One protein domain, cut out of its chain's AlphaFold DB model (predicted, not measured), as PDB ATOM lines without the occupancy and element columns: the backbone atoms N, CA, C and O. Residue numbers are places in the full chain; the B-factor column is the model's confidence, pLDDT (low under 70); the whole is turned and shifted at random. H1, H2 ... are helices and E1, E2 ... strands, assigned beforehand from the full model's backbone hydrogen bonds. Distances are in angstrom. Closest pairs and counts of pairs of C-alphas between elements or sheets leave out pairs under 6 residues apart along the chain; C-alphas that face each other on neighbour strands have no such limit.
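Overview. This is residues 11 to 130 of the 136 residues of the protein "(2Fe-2S)-binding protein" of Actinobacteria bacterium (UniProt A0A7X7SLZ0). A two-strand hairpin, E1 and E2, packs on H3, the helix in the middle of a compact body; H2 and H4 also pack on H3, and the long helix H5 crosses H2 and H4. The last part of H5, residues 119 to 130, sticks out as a straight arm, and residues 22 to 27, of which 25 to 27 belong to H1, stick out too. You have 120 residues printed, with two named strands and then five named helices, in the order E1 E2 H1 H2 H3 H4 H5; the sheet E1 - E2 is antiparallel and the class is mostly helix. The whole is compact, with a radius of gyration of the C-alphas of 14.9 A and spans of 48 by 36 by 29 A.

Along the chain. Find C-alpha 11 at (115.670, 66.474, 13.566), where E1, residues 11 to 13, begins; E2 is residues 16 to 19. H1 is residues 25 to 28 and H2 residues 50 to 57, 10.3 A long. Find C-alpha 67 at (105.099, 62.339, 16.446); from there H3 runs 20.2 A to residue 80. H4 is residues 86 to 92, 10.0 A long. H5, residues 104 to 130, runs 39.5 A and ends at C-alpha 130, (116.793, 38.470, -11.623).

Arrangement. Look first at the hairpin E1 and E2: N 13 and O 16 are 2.8 A apart and N 18 and O 11 2.9 A, both within hydrogen-bond range. Residues 12 to 13 of E1 also pair, antiparallel, with residues 33 to 34. The closest C-alphas of E2 and H3 are those of Ala 17 and Thr 73, 5.8 A apart. H3, with residues 71 to 75 alone, touches H2, its partner in a helical hairpin, at a steep tilt of 45 degrees, opposite ways; Leu 51 and Ile 71 have the closest C-alphas, 6.5 A apart. H5, with residues 105 to 117 alone, touches H2, and the closest C-alphas are those of Ala 54 and Ala 109, 4.8 A apart. H4 touches H5, about perpendicular at 79 degrees, closest at the C-alphas of Val 89 and Val 107, 6.2 A. In H2, H3, H4 and H5 every O i to N i+4 pair is within hydrogen-bond range; H1 is too short for such a pair.

Size, cuts and confidence. The C-alphas farthest apart are those of Leu 24 and Gly 130, 48.5 A. The printed part has no cut. The links H1 to H2 and H4 to H5 are long. Look for pLDDT under 70 at residues 41 to 45 and 129 to 130; the mean of the printed part is 93.8.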
ATOM      1  N   VAL A  11     115.411  66.487  15.010       98.56
ATOM      2  CA  VAL A  11     115.670  66.474  13.566       98.56
ATOM      3  C   VAL A  11     116.848  65.544  13.298       98.56
ATOM      4  O   VAL A  11     117.578  65.201  14.232       98.56
ATOM      5  N   ILE A  12     117.051  65.125  12.053       98.56
ATOM      6  CA  ILE A  12     118.262  64.395  11.670       98.56
ATOM      7  C   ILE A  12     119.233  65.395  11.056       98.56
ATOM      8  O   ILE A  12     118.882  66.085  10.106       98.56
ATOM      9  N   MET A  13     120.435  65.475  11.620       98.38
ATOM     10  CA  MET A  13     121.528  66.325  11.161       98.38
ATOM     11  C   MET A  13     122.747  65.443  10.909       98.38
ATOM     12  O   MET A  13     123.203  64.756  11.824       98.38
ATOM     13  N   ASP A  14     123.229  65.415   9.667       97.38
ATOM     14  CA  ASP A  14     124.373  64.600   9.236       97.38
ATOM     15  C   ASP A  14     124.225  63.113   9.635       97.38
ATOM     16  O   ASP A  14     125.127  62.477  10.187       97.38
ATOM     17  N   GLY A  15     123.022  62.567   9.416       96.56
ATOM     18  CA  GLY A  15     122.669  61.178   9.727       96.56
ATOM     19  C   GLY A  15     122.442  60.871  11.213       96.56
ATOM     20  O   GLY A  15     122.260  59.710  11.569       96.56
ATOM     21  N   ARG A  16     122.444  61.876  12.100       96.69
ATOM     22  CA  ARG A  16     122.235  61.696  13.546       96.69
ATOM     23  C   ARG A  16     120.984  62.415  14.032       96.69
ATOM     24  O   ARG A  16     120.770  63.576  13.698       96.69
ATOM     25  N   ALA A  17     120.200  61.764  14.887       97.50
ATOM     26  CA  ALA A  17     119.118  62.420  15.613       97.50
ATOM     27  C   ALA A  17     119.691  63.447  16.607       97.50
ATOM     28  O   ALA A  17     120.498  63.101  17.470       97.50
ATOM     29  N   VAL A  18     119.263  64.705  16.495       97.81
ATOM     30  CA  VAL A  18     119.699  65.808  17.361       97.81
ATOM     31  C   VAL A  18     118.516  66.632  17.847       97.81
ATOM     32  O   VAL A  18     117.514  66.796  17.151       97.81
ATOM     33  N   LEU A  19     118.645  67.199  19.045       98.31
ATOM     34  CA  LEU A  19     117.649  68.099  19.618       98.31
ATOM     35  C   LEU A  19     117.848  69.510  19.066       98.31
ATOM     36  O   LEU A  19     118.699  70.251  19.556       98.31
ATOM     37  N   SER A  20     117.044  69.909  18.078       98.31
ATOM     38  CA  SER A  20     117.196  71.232  17.451       98.31
ATOM     39  C   SER A  20     117.044  72.392  18.440       98.31
ATOM     40  O   SER A  20     117.652  73.437  18.247       98.31
ATOM     41  N   CYS A  21     116.309  72.214  19.545       98.19
ATOM     42  CA  CYS A  21     116.172  73.257  20.564       98.19
ATOM     43  C   CYS A  21     117.458  73.536  21.361       98.19
ATOM     44  O   CYS A  21     117.517  74.546  22.056       98.19
ATOM     45  N   LEU A  22     118.449  72.640  21.300       97.56
ATOM     46  CA  LEU A  22     119.763  72.793  21.934       97.56
ATOM     47  C   LEU A  22     120.887  73.031  20.912       97.56
ATOM     48  O   LEU A  22     122.049  73.128  21.295       97.56
ATOM     49  N   THR A  23     120.548  73.144  19.627       97.38
ATOM     50  CA  THR A  23     121.499  73.382  18.541       97.38
ATOM     51  C   THR A  23     121.286  74.786  17.993       97.38
ATOM     52  O   THR A  23     120.189  75.140  17.565       97.38
ATOM     53  N   LEU A  24     122.334  75.610  17.976       97.94
ATOM     54  CA  LEU A  24     122.262  76.931  17.358       97.94
ATOM     55  C   LEU A  24     122.190  76.785  15.835       97.94
ATOM     56  O   LEU A  24     122.931  76.000  15.251       97.94
ATOM     57  N   ALA A  25     121.384  77.613  15.169       97.81
ATOM     58  CA  ALA A  25     121.247  77.568  13.710       97.81
ATOM     59  C   ALA A  25     122.593  77.707  12.966       97.81
ATOM     60  O   ALA A  25     122.814  77.039  11.964       97.81
ATOM     61  N   VAL A  26     123.526  78.516  13.489       97.75
ATOM     62  CA  VAL A  26     124.876  78.668  12.912       97.75
ATOM     63  C   VAL A  26     125.710  77.383  12.989       97.75
ATOM     64  O   VAL A  26     126.565  77.161  12.142       97.75
ATOM     65  N   GLN A  27     125.452  76.509  13.968       97.56
ATOM     66  CA  GLN A  27     126.133  75.214  14.067       97.56
ATOM     67  C   GLN A  27     125.649  74.226  13.004       97.56
ATOM     68  O   GLN A  27     126.393  73.318  12.665       97.56
ATOM     69  N   ALA A  28     124.436  74.414  12.477       97.56
ATOM     70  CA  ALA A  28     123.881  73.600  11.399       97.56
ATOM     71  C   ALA A  28     124.261  74.123   9.999       97.56
ATOM     72  O   ALA A  28     123.773  73.623   8.986       97.56
ATOM     73  N   GLN A  29     125.098  75.164   9.913       97.81
ATOM     74  CA  GLN A  29     125.503  75.729   8.633       97.81
ATOM     75  C   GLN A  29     126.323  74.710   7.832       97.81
ATOM     76  O   GLN A  29     127.417  74.326   8.234       97.81
ATOM     77  N   GLY A  30     125.810  74.333   6.658       97.75
ATOM     78  CA  GLY A  30     126.457  73.366   5.768       97.75
ATOM     79  C   GLY A  30     126.172  71.898   6.101       97.75
ATOM     80  O   GLY A  30     126.660  71.040   5.371       97.75
ATOM     81  N   SER A  31     125.389  71.613   7.147       98.12
ATOM     82  CA  SER A  31     124.941  70.255   7.473       98.12
ATOM     83  C   SER A  31     123.805  69.796   6.560       98.12
ATOM     84  O   SER A  31     123.000  70.606   6.094       98.12
ATOM     85  N   ASP A  32     123.705  68.483   6.370       97.44
ATOM     86  CA  ASP A  32     122.521  67.859   5.781       97.44
ATOM     87  C   ASP A  32     121.433  67.710   6.851       97.44
ATOM     88  O   ASP A  32     121.667  67.125   7.913       97.44
ATOM     89  N   LEU A  33     120.252  68.275   6.593       97.25
ATOM     90  CA  LEU A  33     119.146  68.330   7.544       97.25
ATOM     91  C   LEU A  33     117.900  67.663   6.977       97.25
ATOM     92  O   LEU A  33     117.375  68.061   5.939       97.25
ATOM     93  N   LEU A  34     117.358  66.724   7.749       97.12
ATOM     94  CA  LEU A  34     116.085  66.078   7.477       97.12
ATOM     95  C   LEU A  34     115.104  66.318   8.631       97.12
ATOM     96  O   LEU A  34     115.341  65.943   9.784       97.12
ATOM     97  N   THR A  35     113.970  66.928   8.292       97.81
ATOM     98  CA  THR A  35     112.811  67.114   9.172       97.81
ATOM     99  C   THR A  35     111.690  66.135   8.804       97.81
ATOM    100  O   THR A  35     111.821  65.326   7.884       97.81
ATOM    101  N   ILE A  36     110.567  66.177   9.529       96.81
ATOM    102  CA  ILE A  36     109.453  65.246   9.300       96.81
ATOM    103  C   ILE A  36     108.796  65.454   7.930       96.81
ATOM    104  O   ILE A  36     108.297  64.503   7.331       96.81
ATOM    105  N   GLU A  37     108.821  66.689   7.431       94.56
ATOM    106  CA  GLU A  37     108.280  67.096   6.140       94.56
ATOM    107  C   GLU A  37     109.055  66.469   4.977       94.56
ATOM    108  O   GLU A  37     108.452  66.119   3.965       94.56
ATOM    109  N   GLY A  38     110.370  66.282   5.135       93.44
ATOM    110  CA  GLY A  38     111.239  65.692   4.114       93.44
ATOM    111  C   GLY A  38     111.281  64.163   4.118       93.44
ATOM    112  O   GLY A  38     112.015  63.576   3.331       93.44
ATOM    113  N   LEU A  39     110.549  63.496   5.018       92.12
ATOM    114  CA  LEU A  39     110.670  62.046   5.198       92.12
ATOM    115  C   LEU A  39     109.983  61.227   4.094       92.12
ATOM    116  O   LEU A  39     110.387  60.095   3.825       92.12
ATOM    117  N   ALA A  40     108.937  61.768   3.472       86.56
ATOM    118  CA  ALA A  40     108.348  61.169   2.282       86.56
ATOM    119  C   ALA A  40     109.291  61.417   1.095       86.56
ATOM    120  O   ALA A  40     109.596  62.574   0.796       86.56
ATOM    121  N   ALA A  41     109.765  60.348   0.445       66.88
ATOM    122  CA  ALA A  41     110.593  60.463  -0.756       66.88
ATOM    123  C   ALA A  41     109.840  61.307  -1.791       66.88
ATOM    124  O   ALA A  41     108.672  61.036  -2.025       66.88
ATOM    125  N   ASP A  42     110.472  62.346  -2.340       61.78
ATOM    126  CA  ASP A  42     109.914  63.265  -3.350       61.78
ATOM    127  C   ASP A  42     108.616  64.012  -2.962       61.78
ATOM    128  O   ASP A  42     107.913  64.560  -3.812       61.78
ATOM    129  N   GLY A  43     108.318  64.104  -1.660       57.94
ATOM    130  CA  GLY A  43     107.184  64.855  -1.120       57.94
ATOM    131  C   GLY A  43     105.907  64.025  -0.911       57.94
ATOM    132  O   GLY A  43     105.873  62.824  -1.173       57.94
ATOM    133  N   PRO A  44     104.816  64.641  -0.409       61.34
ATOM    134  CA  PRO A  44     103.605  63.917   0.002       61.34
ATOM    135  C   PRO A  44     102.937  63.109  -1.120       61.34
ATOM    136  O   PRO A  44     102.246  62.130  -0.842       61.34
ATOM    137  N   GLU A  45     103.138  63.519  -2.376       65.88
ATOM    138  CA  GLU A  45     102.536  62.898  -3.561       65.88
ATOM    139  C   GLU A  45     103.165  61.545  -3.918       65.88
ATOM    140  O   GLU A  45     102.473  60.664  -4.422       65.88
ATOM    141  N   ALA A  46     104.446  61.344  -3.603       71.12
ATOM    142  CA  ALA A  46     105.156  60.081  -3.825       71.12
ATOM    143  C   ALA A  46     104.906  59.045  -2.709       71.12
ATOM    144  O   ALA A  46     105.272  57.872  -2.826       71.12
ATOM    145  N   GLY A  47     104.165  59.444  -1.673       85.50
ATOM    146  CA  GLY A  47     103.610  58.558  -0.664       85.50
ATOM    147  C   GLY A  47     104.366  58.579   0.659       85.50
ATOM    148  O   GLY A  47     105.536  58.932   0.765       85.50
ATOM    149  N   LEU A  48     103.652  58.186   1.714       92.38
ATOM    150  CA  LEU A  48     104.186  58.187   3.073       92.38
ATOM    151  C   LEU A  48     105.318  57.167   3.245       92.38
ATOM    152  O   LEU A  48     105.228  56.024   2.780       92.38
ATOM    153  N   HIS A  49     106.326  57.556   4.019       94.94
ATOM    154  CA  HIS A  49     107.369  56.651   4.486       94.94
ATOM    155  C   HIS A  49     106.758  55.516   5.337       94.94
ATOM    156  O   HIS A  49     105.800  55.778   6.077       94.94
ATOM    157  N   PRO A  50     107.302  54.279   5.322       96.19
ATOM    158  CA  PRO A  50     106.793  53.161   6.130       96.19
ATOM    159  C   PRO A  50     106.574  53.503   7.611       96.19
ATOM    160  O   PRO A  50     105.531  53.185   8.170       96.19
ATOM    161  N   LEU A  51     107.488  54.256   8.236       97.81
ATOM    162  CA  LEU A  51     107.288  54.772   9.602       97.81
ATOM    163  C   LEU A  51     106.025  55.636   9.749       97.81
ATOM    164  O   LEU A  51     105.266  55.449  10.696       97.81
ATOM    165  N   GLN A  52     105.764  56.560   8.824       97.38
ATOM    166  CA  GLN A  52     104.560  57.399   8.872       97.38
ATOM    167  C   GLN A  52     103.292  56.547   8.704       97.38
ATOM    168  O   GLN A  52     102.344  56.700   9.474       97.38
ATOM    169  N   LYS A  53     103.295  55.601   7.752       96.69
ATOM    170  CA  LYS A  53     102.187  54.652   7.538       96.69
ATOM    171  C   LYS A  53     101.921  53.807   8.780       96.69
ATOM    172  O   LYS A  53     100.778  53.711   9.228       96.69
ATOM    173  N   ALA A  54     102.973  53.250   9.371       98.19
ATOM    174  CA  ALA A  54     102.868  52.396  10.542       98.19
ATOM    175  C   ALA A  54     102.288  53.155  11.740       98.19
ATOM    176  O   ALA A  54     101.375  52.654  12.395       98.19
ATOM    177  N   PHE A  55     102.729  54.396  11.983       98.25
ATOM    178  CA  PHE A  55     102.189  55.220  13.069       98.25
ATOM    179  C   PHE A  55     100.687  55.502  12.915       98.25
ATOM    180  O   PHE A  55      99.967  55.518  13.916       98.25
ATOM    181  N   ILE A  56     100.204  55.678  11.680       97.38
ATOM    182  CA  ILE A  56      98.772  55.813  11.384       97.38
ATOM    183  C   ILE A  56      98.054  54.485  11.646       97.38
ATOM    184  O   ILE A  56      97.099  54.446  12.421       97.38
ATOM    185  N   SER A  57      98.528  53.394  11.039       97.50
ATOM    186  CA  SER A  57      97.864  52.083  11.097       97.50
ATOM    187  C   SER A  57      97.771  51.505  12.513       97.50
ATOM    188  O   SER A  57      96.746  50.946  12.892       97.50
ATOM    189  N   GLU A  58      98.799  51.714  13.338       98.00
ATOM    190  CA  GLU A  58      98.846  51.221  14.714       98.00
ATOM    191  C   GLU A  58      98.125  52.140  15.713       98.00
ATOM    192  O   GLU A  58      98.058  51.829  16.910       98.00
ATOM    193  N   ALA A  59      97.567  53.263  15.245       96.75
ATOM    194  CA  ALA A  59      97.032  54.333  16.083       96.75
ATOM    195  C   ALA A  59      98.068  54.822  17.119       96.75
ATOM    196  O   ALA A  59      97.771  55.018  18.299       96.75
ATOM    197  N   ALA A  60      99.313  55.012  16.671       97.88
ATOM    198  CA  ALA A  60     100.415  55.542  17.472       97.88
ATOM    199  C   ALA A  60     100.434  57.080  17.529       97.88
ATOM    200  O   ALA A  60     101.421  57.678  17.956       97.88
ATOM    201  N   ILE A  61      99.335  57.723  17.121       97.31
ATOM    202  CA  ILE A  61      99.154  59.172  17.079       97.31
ATOM    203  C   ILE A  61      97.833  59.514  17.776       97.31
ATOM    204  O   ILE A  61      96.812  58.877  17.539       97.31
ATOM    205  N   GLN A  62      97.859  60.539  18.629       97.38
ATOM    206  CA  GLN A  62      96.653  61.173  19.175       97.38
ATOM    207  C   GLN A  62      96.734  62.687  18.963       97.38
ATOM    208  O   GLN A  62      96.318  63.176  17.922       97.38
ATOM    209  N   CYS A  63      97.357  63.433  19.889       98.00
ATOM    210  CA  CYS A  63      97.522  64.884  19.739       98.00
ATOM    211  C   CYS A  63      98.523  65.287  18.645       98.00
ATOM    212  O   CYS A  63      98.604  66.457  18.290       98.00
ATOM    213  N   GLY A  64      99.339  64.349  18.160       97.44
ATOM    214  CA  GLY A  64     100.318  64.593  17.102       97.44
ATOM    215  C   GLY A  64     101.637  65.225  17.556       97.44
ATOM    216  O   GLY A  64     102.630  65.051  16.861       97.44
ATOM    217  N   TYR A  65     101.705  65.860  18.728       98.31
ATOM    218  CA  TYR A  65     102.814  66.754  19.092       98.31
ATOM    219  C   TYR A  65     104.210  66.105  19.118       98.31
ATOM    220  O   TYR A  65     105.164  66.674  18.601       98.31
ATOM    221  N   CYS A  66     104.352  64.910  19.699       98.25
ATOM    222  CA  CYS A  66     105.647  64.213  19.767       98.25
ATOM    223  C   CYS A  66     105.981  63.416  18.495       98.25
ATOM    224  O   CYS A  66     107.087  62.899  18.366       98.25
ATOM    225  N   THR A  67     105.016  63.264  17.585       98.44
ATOM    226  CA  THR A  67     105.099  62.339  16.446       98.44
ATOM    227  C   THR A  67     106.269  62.655  15.512       98.44
ATOM    228  O   THR A  67     106.986  61.714  15.179       98.44
ATOM    229  N   PRO A  68     106.530  63.927  15.134       98.50
ATOM    230  CA  PRO A  68     107.664  64.267  14.275       98.50
ATOM    231  C   PRO A  68     109.001  63.762  14.823       98.50
ATOM    232  O   PRO A  68     109.678  62.968  14.171       98.50
ATOM    233  N   GLY A  69     109.344  64.155  16.054       98.56
ATOM    234  CA  GLY A  69     110.618  63.783  16.665       98.56
ATOM    235  C   GLY A  69     110.749  62.280  16.916       98.56
ATOM    236  O   GLY A  69     111.807  61.694  16.676       98.56
ATOM    237  N   MET A  70     109.650  61.629  17.308       98.62
ATOM    238  CA  MET A  70     109.630  60.189  17.553       98.62
ATOM    239  C   MET A  70     109.843  59.383  16.266       98.62
ATOM    240  O   MET A  70     110.599  58.413  16.279       98.62
ATOM    241  N   ILE A  71     109.235  59.798  15.149       98.62
ATOM    242  CA  ILE A  71     109.440  59.163  13.842       98.62
ATOM    243  C   ILE A  71     110.886  59.345  13.365       98.62
ATOM    244  O   ILE A  71     111.492  58.380  12.910       98.62
ATOM    245  N   LEU A  72     111.465  60.543  13.484       98.62
ATOM    246  CA  LEU A  72     112.846  60.792  13.049       98.62
ATOM    247  C   LEU A  72     113.876  60.047  13.912       98.62
ATOM    248  O   LEU A  72     114.859  59.507  13.401       98.62
ATOM    249  N   THR A  73     113.611  59.928  15.212       98.62
ATOM    250  CA  THR A  73     114.417  59.086  16.106       98.62
ATOM    251  C   THR A  73     114.332  57.618  15.699       98.62
ATOM    252  O   THR A  73     115.357  56.950  15.570       98.62
ATOM    253  N   ALA A  74     113.122  57.121  15.427       98.50
ATOM    254  CA  ALA A  74     112.922  55.758  14.951       98.50
ATOM    255  C   ALA A  74     113.604  55.506  13.601       98.50
ATOM    256  O   ALA A  74     114.194  54.450  13.414       98.50
ATOM    257  N   LYS A  75     113.578  56.477  12.680       98.25
ATOM    258  CA  LYS A  75     114.303  56.383  11.408       98.25
ATOM    259  C   LYS A  75     115.798  56.188  11.646       98.25
ATOM    260  O   LYS A  75     116.369  55.252  11.108       98.25
ATOM    261  N   THR A  76     116.396  57.017  12.502       97.94
ATOM    262  CA  THR A  76     117.828  56.922  12.829       97.94
ATOM    263  C   THR A  76     118.177  55.551  13.417       97.94
ATOM    264  O   THR A  76     119.191  54.969  13.048       97.94
ATOM    265  N   LEU A  77     117.317  54.995  14.284       98.44
ATOM    266  CA  LEU A  77     117.470  53.619  14.768       98.44
ATOM    267  C   LEU A  77     117.445  52.615  13.609       98.44
ATOM    268  O   LEU A  77     118.351  51.798  13.518       98.44
ATOM    269  N   LEU A  78     116.428  52.665  12.743       98.31
ATOM    270  CA  LEU A  78     116.231  51.676  11.674       98.31
ATOM    271  C   LEU A  78     117.266  51.763  10.549       98.31
ATOM    272  O   LEU A  78     117.536  50.755   9.901       98.31
ATOM    273  N   ASP A  79     117.857  52.937  10.333       96.62
ATOM    274  CA  ASP A  79     118.985  53.107   9.416       96.62
ATOM    275  C   ASP A  79     120.241  52.372   9.937       96.62
ATOM    276  O   ASP A  79     121.048  51.889   9.144       96.62
ATOM    277  N   CYS A  80     120.414  52.265  11.264       96.44
ATOM    278  CA  CYS A  80     121.541  51.566  11.896       96.44
ATOM    279  C   CYS A  80     121.258  50.088  12.207       96.44
ATOM    280  O   CYS A  80     122.147  49.249  12.074       96.44
ATOM    281  N   ASP A  81     120.042  49.775  12.647       97.69
ATOM    282  CA  ASP A  81     119.581  48.444  13.029       97.69
ATOM    283  C   ASP A  81     118.222  48.162  12.363       97.69
ATOM    284  O   ASP A  81     117.175  48.542  12.896       97.69
ATOM    285  N   PRO A  82     118.210  47.496  11.192       96.88
ATOM    286  CA  PRO A  82     116.980  47.173  10.471       96.88
ATOM    287  C   PRO A  82     116.094  46.119  11.155       96.88
ATOM    288  O   PRO A  82     114.960  45.895  10.715       96.88
ATOM    289  N   GLU A  83     116.586  45.430  12.191       97.81
ATOM    290  CA  GLU A  83     115.867  44.383  12.927       97.81
ATOM    291  C   GLU A  83     115.955  44.597  14.448       97.81
ATOM    292  O   GLU A  83     116.396  43.714  15.192       97.81
ATOM    293  N   PRO A  84     115.484  45.754  14.948       98.38
ATOM    294  CA  PRO A  84     115.643  46.073  16.349       98.38
ATOM    295  C   PRO A  84     114.713  45.214  17.197       98.38
ATOM    296  O   PRO A  84     113.559  44.934  16.854       98.38
ATOM    297  N   THR A  85     115.193  44.845  18.378       98.50
ATOM    298  CA  THR A  85     114.333  44.225  19.387       98.50
ATOM    299  C   THR A  85     113.347  45.256  19.960       98.50
ATOM    300  O   THR A  85     113.638  46.455  19.972       98.50
ATOM    301  N   PRO A  86     112.210  44.834  20.545       98.31
ATOM    302  CA  PRO A  86     111.312  45.761  21.237       98.31
ATOM    303  C   PRO A  86     112.003  46.561  22.353       98.31
ATOM    304  O   PRO A  86     111.632  47.705  22.608       98.31
ATOM    305  N   GLY A  87     113.004  45.970  23.018       98.31
ATOM    306  CA  GLY A  87     113.822  46.652  24.022       98.31
ATOM    307  C   GLY A  87     114.689  47.751  23.412       98.31
ATOM    308  O   GLY A  87     114.686  48.867  23.921       98.31
ATOM    309  N   ALA A  88     115.345  47.470  22.283       98.31
ATOM    310  CA  ALA A  88     116.137  48.460  21.553       98.31
ATOM    311  C   ALA A  88     115.276  49.633  21.059       98.31
ATOM    312  O   ALA A  88     115.673  50.787  21.194       98.31
ATOM    313  N   VAL A  89     114.060  49.358  20.570       98.62
ATOM    314  CA  VAL A  89     113.112  50.412  20.174       98.62
ATOM    315  C   VAL A  89     112.732  51.294  21.363       98.62
ATOM    316  O   VAL A  89     112.751  52.515  21.239       98.62
ATOM    317  N   LYS A  90     112.396  50.692  22.513       98.06
ATOM    318  CA  LYS A  90     112.057  51.438  23.738       98.06
ATOM    319  C   LYS A  90     113.208  52.328  24.196       98.06
ATOM    320  O   LYS A  90     112.963  53.482  24.531       98.06
ATOM    321  N   GLU A  91     114.427  51.800  24.176       97.94
ATOM    322  CA  GLU A  91     115.623  52.550  24.554       97.94
ATOM    323  C   GLU A  91     115.864  53.724  23.602       97.94
ATOM    324  O   GLU A  91     116.027  54.857  24.042       97.94
ATOM    325  N   ALA A  92     115.780  53.496  22.289       97.50
ATOM    326  CA  ALA A  92     116.003  54.543  21.297       97.50
ATOM    327  C   ALA A  92     115.027  55.722  21.439       97.50
ATOM    328  O   ALA A  92     115.409  56.874  21.239       97.50
ATOM    329  N   ILE A  93     113.765  55.458  21.798       97.38
ATOM    330  CA  ILE A  93     112.742  56.505  21.922       97.38
ATOM    331  C   ILE A  93     112.617  57.087  23.335       97.38
ATOM    332  O   ILE A  93     111.734  57.918  23.544       97.38
ATOM    333  N   ILE A  94     113.480  56.718  24.293       94.62
ATOM    334  CA  ILE A  94     113.402  57.218  25.679       94.62
ATOM    335  C   ILE A  94     113.482  58.752  25.752       94.62
ATOM    336  O   ILE A  94     112.809  59.374  26.571       94.62
ATOM    337  N   GLY A  95     114.235  59.366  24.832       93.75
ATOM    338  CA  GLY A  95     114.351  60.819  24.689       93.75
ATOM    339  C   GLY A  95     113.160  61.498  24.003       93.75
ATOM    340  O   GLY A  95     113.184  62.711  23.840       93.75
ATOM    341  N   ASN A  96     112.125  60.757  23.586       98.00
ATOM    342  CA  ASN A  96     110.929  61.286  22.925       98.00
ATOM    343  C   ASN A  96     109.695  61.084  23.798       98.00
ATOM    344  O   ASN A  96     108.996  60.073  23.709       98.00
ATOM    345  N   LEU A  97     109.391  62.079  24.626       97.56
ATOM    346  CA  LEU A  97     108.290  61.992  25.574       97.56
ATOM    347  C   LEU A  97     106.934  62.057  24.866       97.56
ATOM    348  O   LEU A  97     106.628  62.999  24.132       97.56
ATOM    349  N   CYS A  98     106.075  61.079  25.155       97.25
ATOM    350  CA  CYS A  98     104.703  61.038  24.668       97.25
ATOM    351  C   CYS A  98     103.714  61.019  25.831       97.25
ATOM    352  O   CYS A  98     103.724  60.118  26.668       97.25
ATOM    353  N   ARG A  99     102.803  61.997  25.858       97.31
ATOM    354  CA  ARG A  99     101.774  62.085  26.905       97.31
ATOM    355  C   ARG A  99     100.524  61.254  26.613       97.31
ATOM    356  O   ARG A  99      99.773  60.944  27.532       97.31
ATOM    357  N   CYS A 100     100.292  60.919  25.350       96.75
ATOM    358  CA  CYS A 100      98.996  60.435  24.890       96.75
ATOM    359  C   CYS A 100      98.938  58.912  24.697       96.75
ATOM    360  O   CYS A 100      97.940  58.290  25.042       96.75
ATOM    361  N   THR A 101      99.990  58.298  24.146       92.25
ATOM    362  CA  THR A 101      99.919  56.918  23.625       92.25
ATOM    363  C   THR A 101     100.443  55.847  24.576       92.25
ATOM    364  O   THR A 101     100.227  54.665  24.321       92.25
ATOM    365  N   GLY A 102     101.155  56.234  25.640       90.38
ATOM    366  CA  GLY A 102     101.763  55.285  26.580       90.38
ATOM    367  C   GLY A 102     102.892  54.428  25.987       90.38
ATOM    368  O   GLY A 102     103.217  53.398  26.561       90.38
ATOM    369  N   TYR A 103     103.489  54.838  24.859       94.94
ATOM    370  CA  TYR A 103     104.642  54.212  24.178       94.94
ATOM    371  C   TYR A 103     104.419  52.845  23.522       94.94
ATOM    372  O   TYR A 103     105.050  52.570  22.504       94.94
ATOM    373  N   ASP A 104     103.498  52.013  24.008       96.00
ATOM    374  CA  ASP A 104     103.269  50.681  23.431       96.00
ATOM    375  C   ASP A 104     102.858  50.738  21.952       96.00
ATOM    376  O   ASP A 104     103.276  49.900  21.151       96.00
ATOM    377  N   LYS A 105     102.054  51.739  21.569       97.06
ATOM    378  CA  LYS A 105     101.630  51.942  20.177       97.06
ATOM    379  C   LYS A 105     102.781  52.401  19.269       97.06
ATOM    380  O   LYS A 105     102.985  51.754  18.243       97.06
ATOM    381  N   PRO A 106     103.579  53.426  19.633       98.12
ATOM    382  CA  PRO A 106     104.812  53.741  18.915       98.12
ATOM    383  C   PRO A 106     105.775  52.565  18.762       98.12
ATOM    384  O   PRO A 106     106.271  52.338  17.666       98.12
ATOM    385  N   VAL A 107     106.006  51.773  19.816       98.56
ATOM    386  CA  VAL A 107     106.901  50.605  19.732       98.56
ATOM    387  C   VAL A 107     106.401  49.609  18.683       98.56
ATOM    388  O   VAL A 107     107.183  49.157  17.849       98.56
ATOM    389  N   LYS A 108     105.095  49.308  18.669       98.50
ATOM    390  CA  LYS A 108     104.482  48.447  17.644       98.50
ATOM    391  C   LYS A 108     104.633  49.026  16.238       98.50
ATOM    392  O   LYS A 108     105.037  48.299  15.337       98.50
ATOM    393  N   ALA A 109     104.379  50.324  16.069       98.69
ATOM    394  CA  ALA A 109     104.511  51.003  14.781       98.69
ATOM    395  C   ALA A 109     105.941  50.932  14.230       98.69
ATOM    396  O   ALA A 109     106.140  50.643  13.054       98.69
ATOM    397  N   ILE A 110     106.949  51.141  15.076       98.69
ATOM    398  CA  ILE A 110     108.355  51.101  14.659       98.69
ATOM    399  C   ILE A 110     108.757  49.685  14.231       98.69
ATOM    400  O   ILE A 110     109.378  49.515  13.186       98.69
ATOM    401  N   LEU A 111     108.355  48.661  14.990       98.75
ATOM    402  CA  LEU A 111     108.622  47.262  14.637       98.75
ATOM    403  C   LEU A 111     107.907  46.842  13.343       98.75
ATOM    404  O   LEU A 111     108.491  46.126  12.527       98.75
ATOM    405  N   ALA A 112     106.670  47.303  13.135       98.62
ATOM    406  CA  ALA A 112     105.918  47.062  11.906       98.62
ATOM    407  C   ALA A 112     106.597  47.720  10.693       98.62
ATOM    408  O   ALA A 112     106.819  47.055   9.681       98.62
ATOM    409  N   ALA A 113     107.013  48.983  10.825       98.44
ATOM    410  CA  ALA A 113     107.766  49.682   9.788       98.44
ATOM    411  C   ALA A 113     109.090  48.972   9.466       98.44
ATOM    412  O   ALA A 113     109.418  48.798   8.297       98.44
ATOM    413  N   ALA A 114     109.819  48.498  10.484       98.50
ATOM    414  CA  ALA A 114     111.049  47.736  10.288       98.50
ATOM    415  C   ALA A 114     110.800  46.465   9.459       98.50
ATOM    416  O   ALA A 114     111.543  46.171   8.524       98.50
ATOM    417  N   ALA A 115     109.732  45.721   9.765       98.00
ATOM    418  CA  ALA A 115     109.370  44.518   9.019       98.00
ATOM    419  C   ALA A 115     109.015  44.820   7.550       98.00
ATOM    420  O   ALA A 115     109.487  44.107   6.661       98.00
ATOM    421  N   GLU A 116     108.241  45.881   7.293       96.38
ATOM    422  CA  GLU A 116     107.892  46.345   5.941       96.38
ATOM    423  C   GLU A 116     109.143  46.748   5.148       96.38
ATOM    424  O   GLU A 116     109.352  46.273   4.032       96.38
ATOM    425  N   MET A 117     110.026  47.551   5.747       95.38
ATOM    426  CA  MET A 117     111.270  48.000   5.114       95.38
ATOM    427  C   MET A 117     112.195  46.825   4.774       95.38
ATOM    428  O   MET A 117     112.753  46.779   3.677       95.38
ATOM    429  N   ARG A 118     112.316  45.826   5.664       95.75
ATOM    430  CA  ARG A 118     113.085  44.602   5.377       95.75
ATOM    431  C   ARG A 118     112.464  43.777   4.250       95.75
ATOM    432  O   ARG A 118     113.204  43.183   3.471       95.75
ATOM    433  N   ALA A 119     111.135  43.703   4.166       94.19
ATOM    434  CA  ALA A 119     110.463  43.018   3.063       94.19
ATOM    435  C   ALA A 119     110.751  43.713   1.726       94.19
ATOM    436  O   ALA A 119     111.259  43.065   0.815       94.19
ATOM    437  N   ALA A 120     110.572  45.035   1.661       90.12
ATOM    438  CA  ALA A 120     110.864  45.822   0.465       90.12
ATOM    439  C   ALA A 120     112.336  45.705   0.023       90.12
ATOM    440  O   ALA A 120     112.615  45.555  -1.165       90.12
ATOM    441  N   ALA A 121     113.283  45.710   0.969       89.31
ATOM    442  CA  ALA A 121     114.703  45.531   0.668       89.31
ATOM    443  C   ALA A 121     115.017  44.137   0.092       89.31
ATOM    444  O   ALA A 121     115.816  44.020  -0.837       89.31
ATOM    445  N   ARG A 122     114.377  43.078   0.609       90.56
ATOM    446  CA  ARG A 122     114.515  41.718   0.058       90.56
ATOM    447  C   ARG A 122     113.939  41.615  -1.351       90.56
ATOM    448  O   ARG A 122     114.577  41.011  -2.209       90.56
ATOM    449  N   ASP A 123     112.779  42.218  -1.592       88.88
ATOM    450  CA  ASP A 123     112.137  42.212  -2.908       88.88
ATOM    451  C   ASP A 123     112.986  42.972  -3.940       88.88
ATOM    452  O   ASP A 123     113.195  42.483  -5.050       88.88
ATOM    453  N   ALA A 124     113.560  44.118  -3.555       84.44
ATOM    454  CA  ALA A 124     114.487  44.881  -4.392       84.44
ATOM    455  C   ALA A 124     115.788  44.113  -4.700       84.44
ATOM    456  O   ALA A 124     116.303  44.172  -5.816       84.44
ATOM    457  N   ALA A 125     116.317  43.352  -3.738       82.56
ATOM    458  CA  ALA A 125     117.478  42.496  -3.977       82.56
ATOM    459  C   ALA A 125     117.145  41.339  -4.938       82.56
ATOM    460  O   ALA A 125     117.925  41.034  -5.838       82.56
ATOM    461  N   ALA A 126     115.967  40.723  -4.794       79.19
ATOM    462  CA  ALA A 126     115.527  39.630  -5.658       79.19
ATOM    463  C   ALA A 126     115.310  40.074  -7.115       79.19
ATOM    464  O   ALA A 126     115.644  39.326  -8.038       79.19
ATOM    465  N   THR A 127     114.792  41.287  -7.338       76.44
ATOM    466  CA  THR A 127     114.637  41.854  -8.689       76.44
ATOM    467  C   THR A 127     115.984  42.199  -9.322       76.44
ATOM    468  O   THR A 127     116.180  41.898 -10.501       76.44
ATOM    469  N   ALA A 128     116.945  42.717  -8.550       71.75
ATOM    470  CA  ALA A 128     118.306  42.971  -9.028       71.75
ATOM    471  C   ALA A 128     119.029  41.678  -9.463       71.75
ATOM    472  O   ALA A 128     119.583  41.622 -10.557       71.75
ATOM    473  N   THR A 129     118.939  40.593  -8.680       64.00
ATOM    474  CA  THR A 129     119.538  39.283  -9.030       64.00
ATOM    475  C   THR A 129     118.788  38.547 -10.159       64.00
ATOM    476  O   THR A 129     119.286  37.579 -10.744       64.00
ATOM    477  N   GLY A 130     117.553  38.952 -10.466       55.88
ATOM    478  CA  GLY A 130     116.793  38.470 -11.623       55.88
ATOM    479  C   GLY A 130     117.235  39.106 -12.944       55.88
ATOM    480  O   GLY A 130     117.210  38.431 -13.971       55.88
TER     481      GLY A 130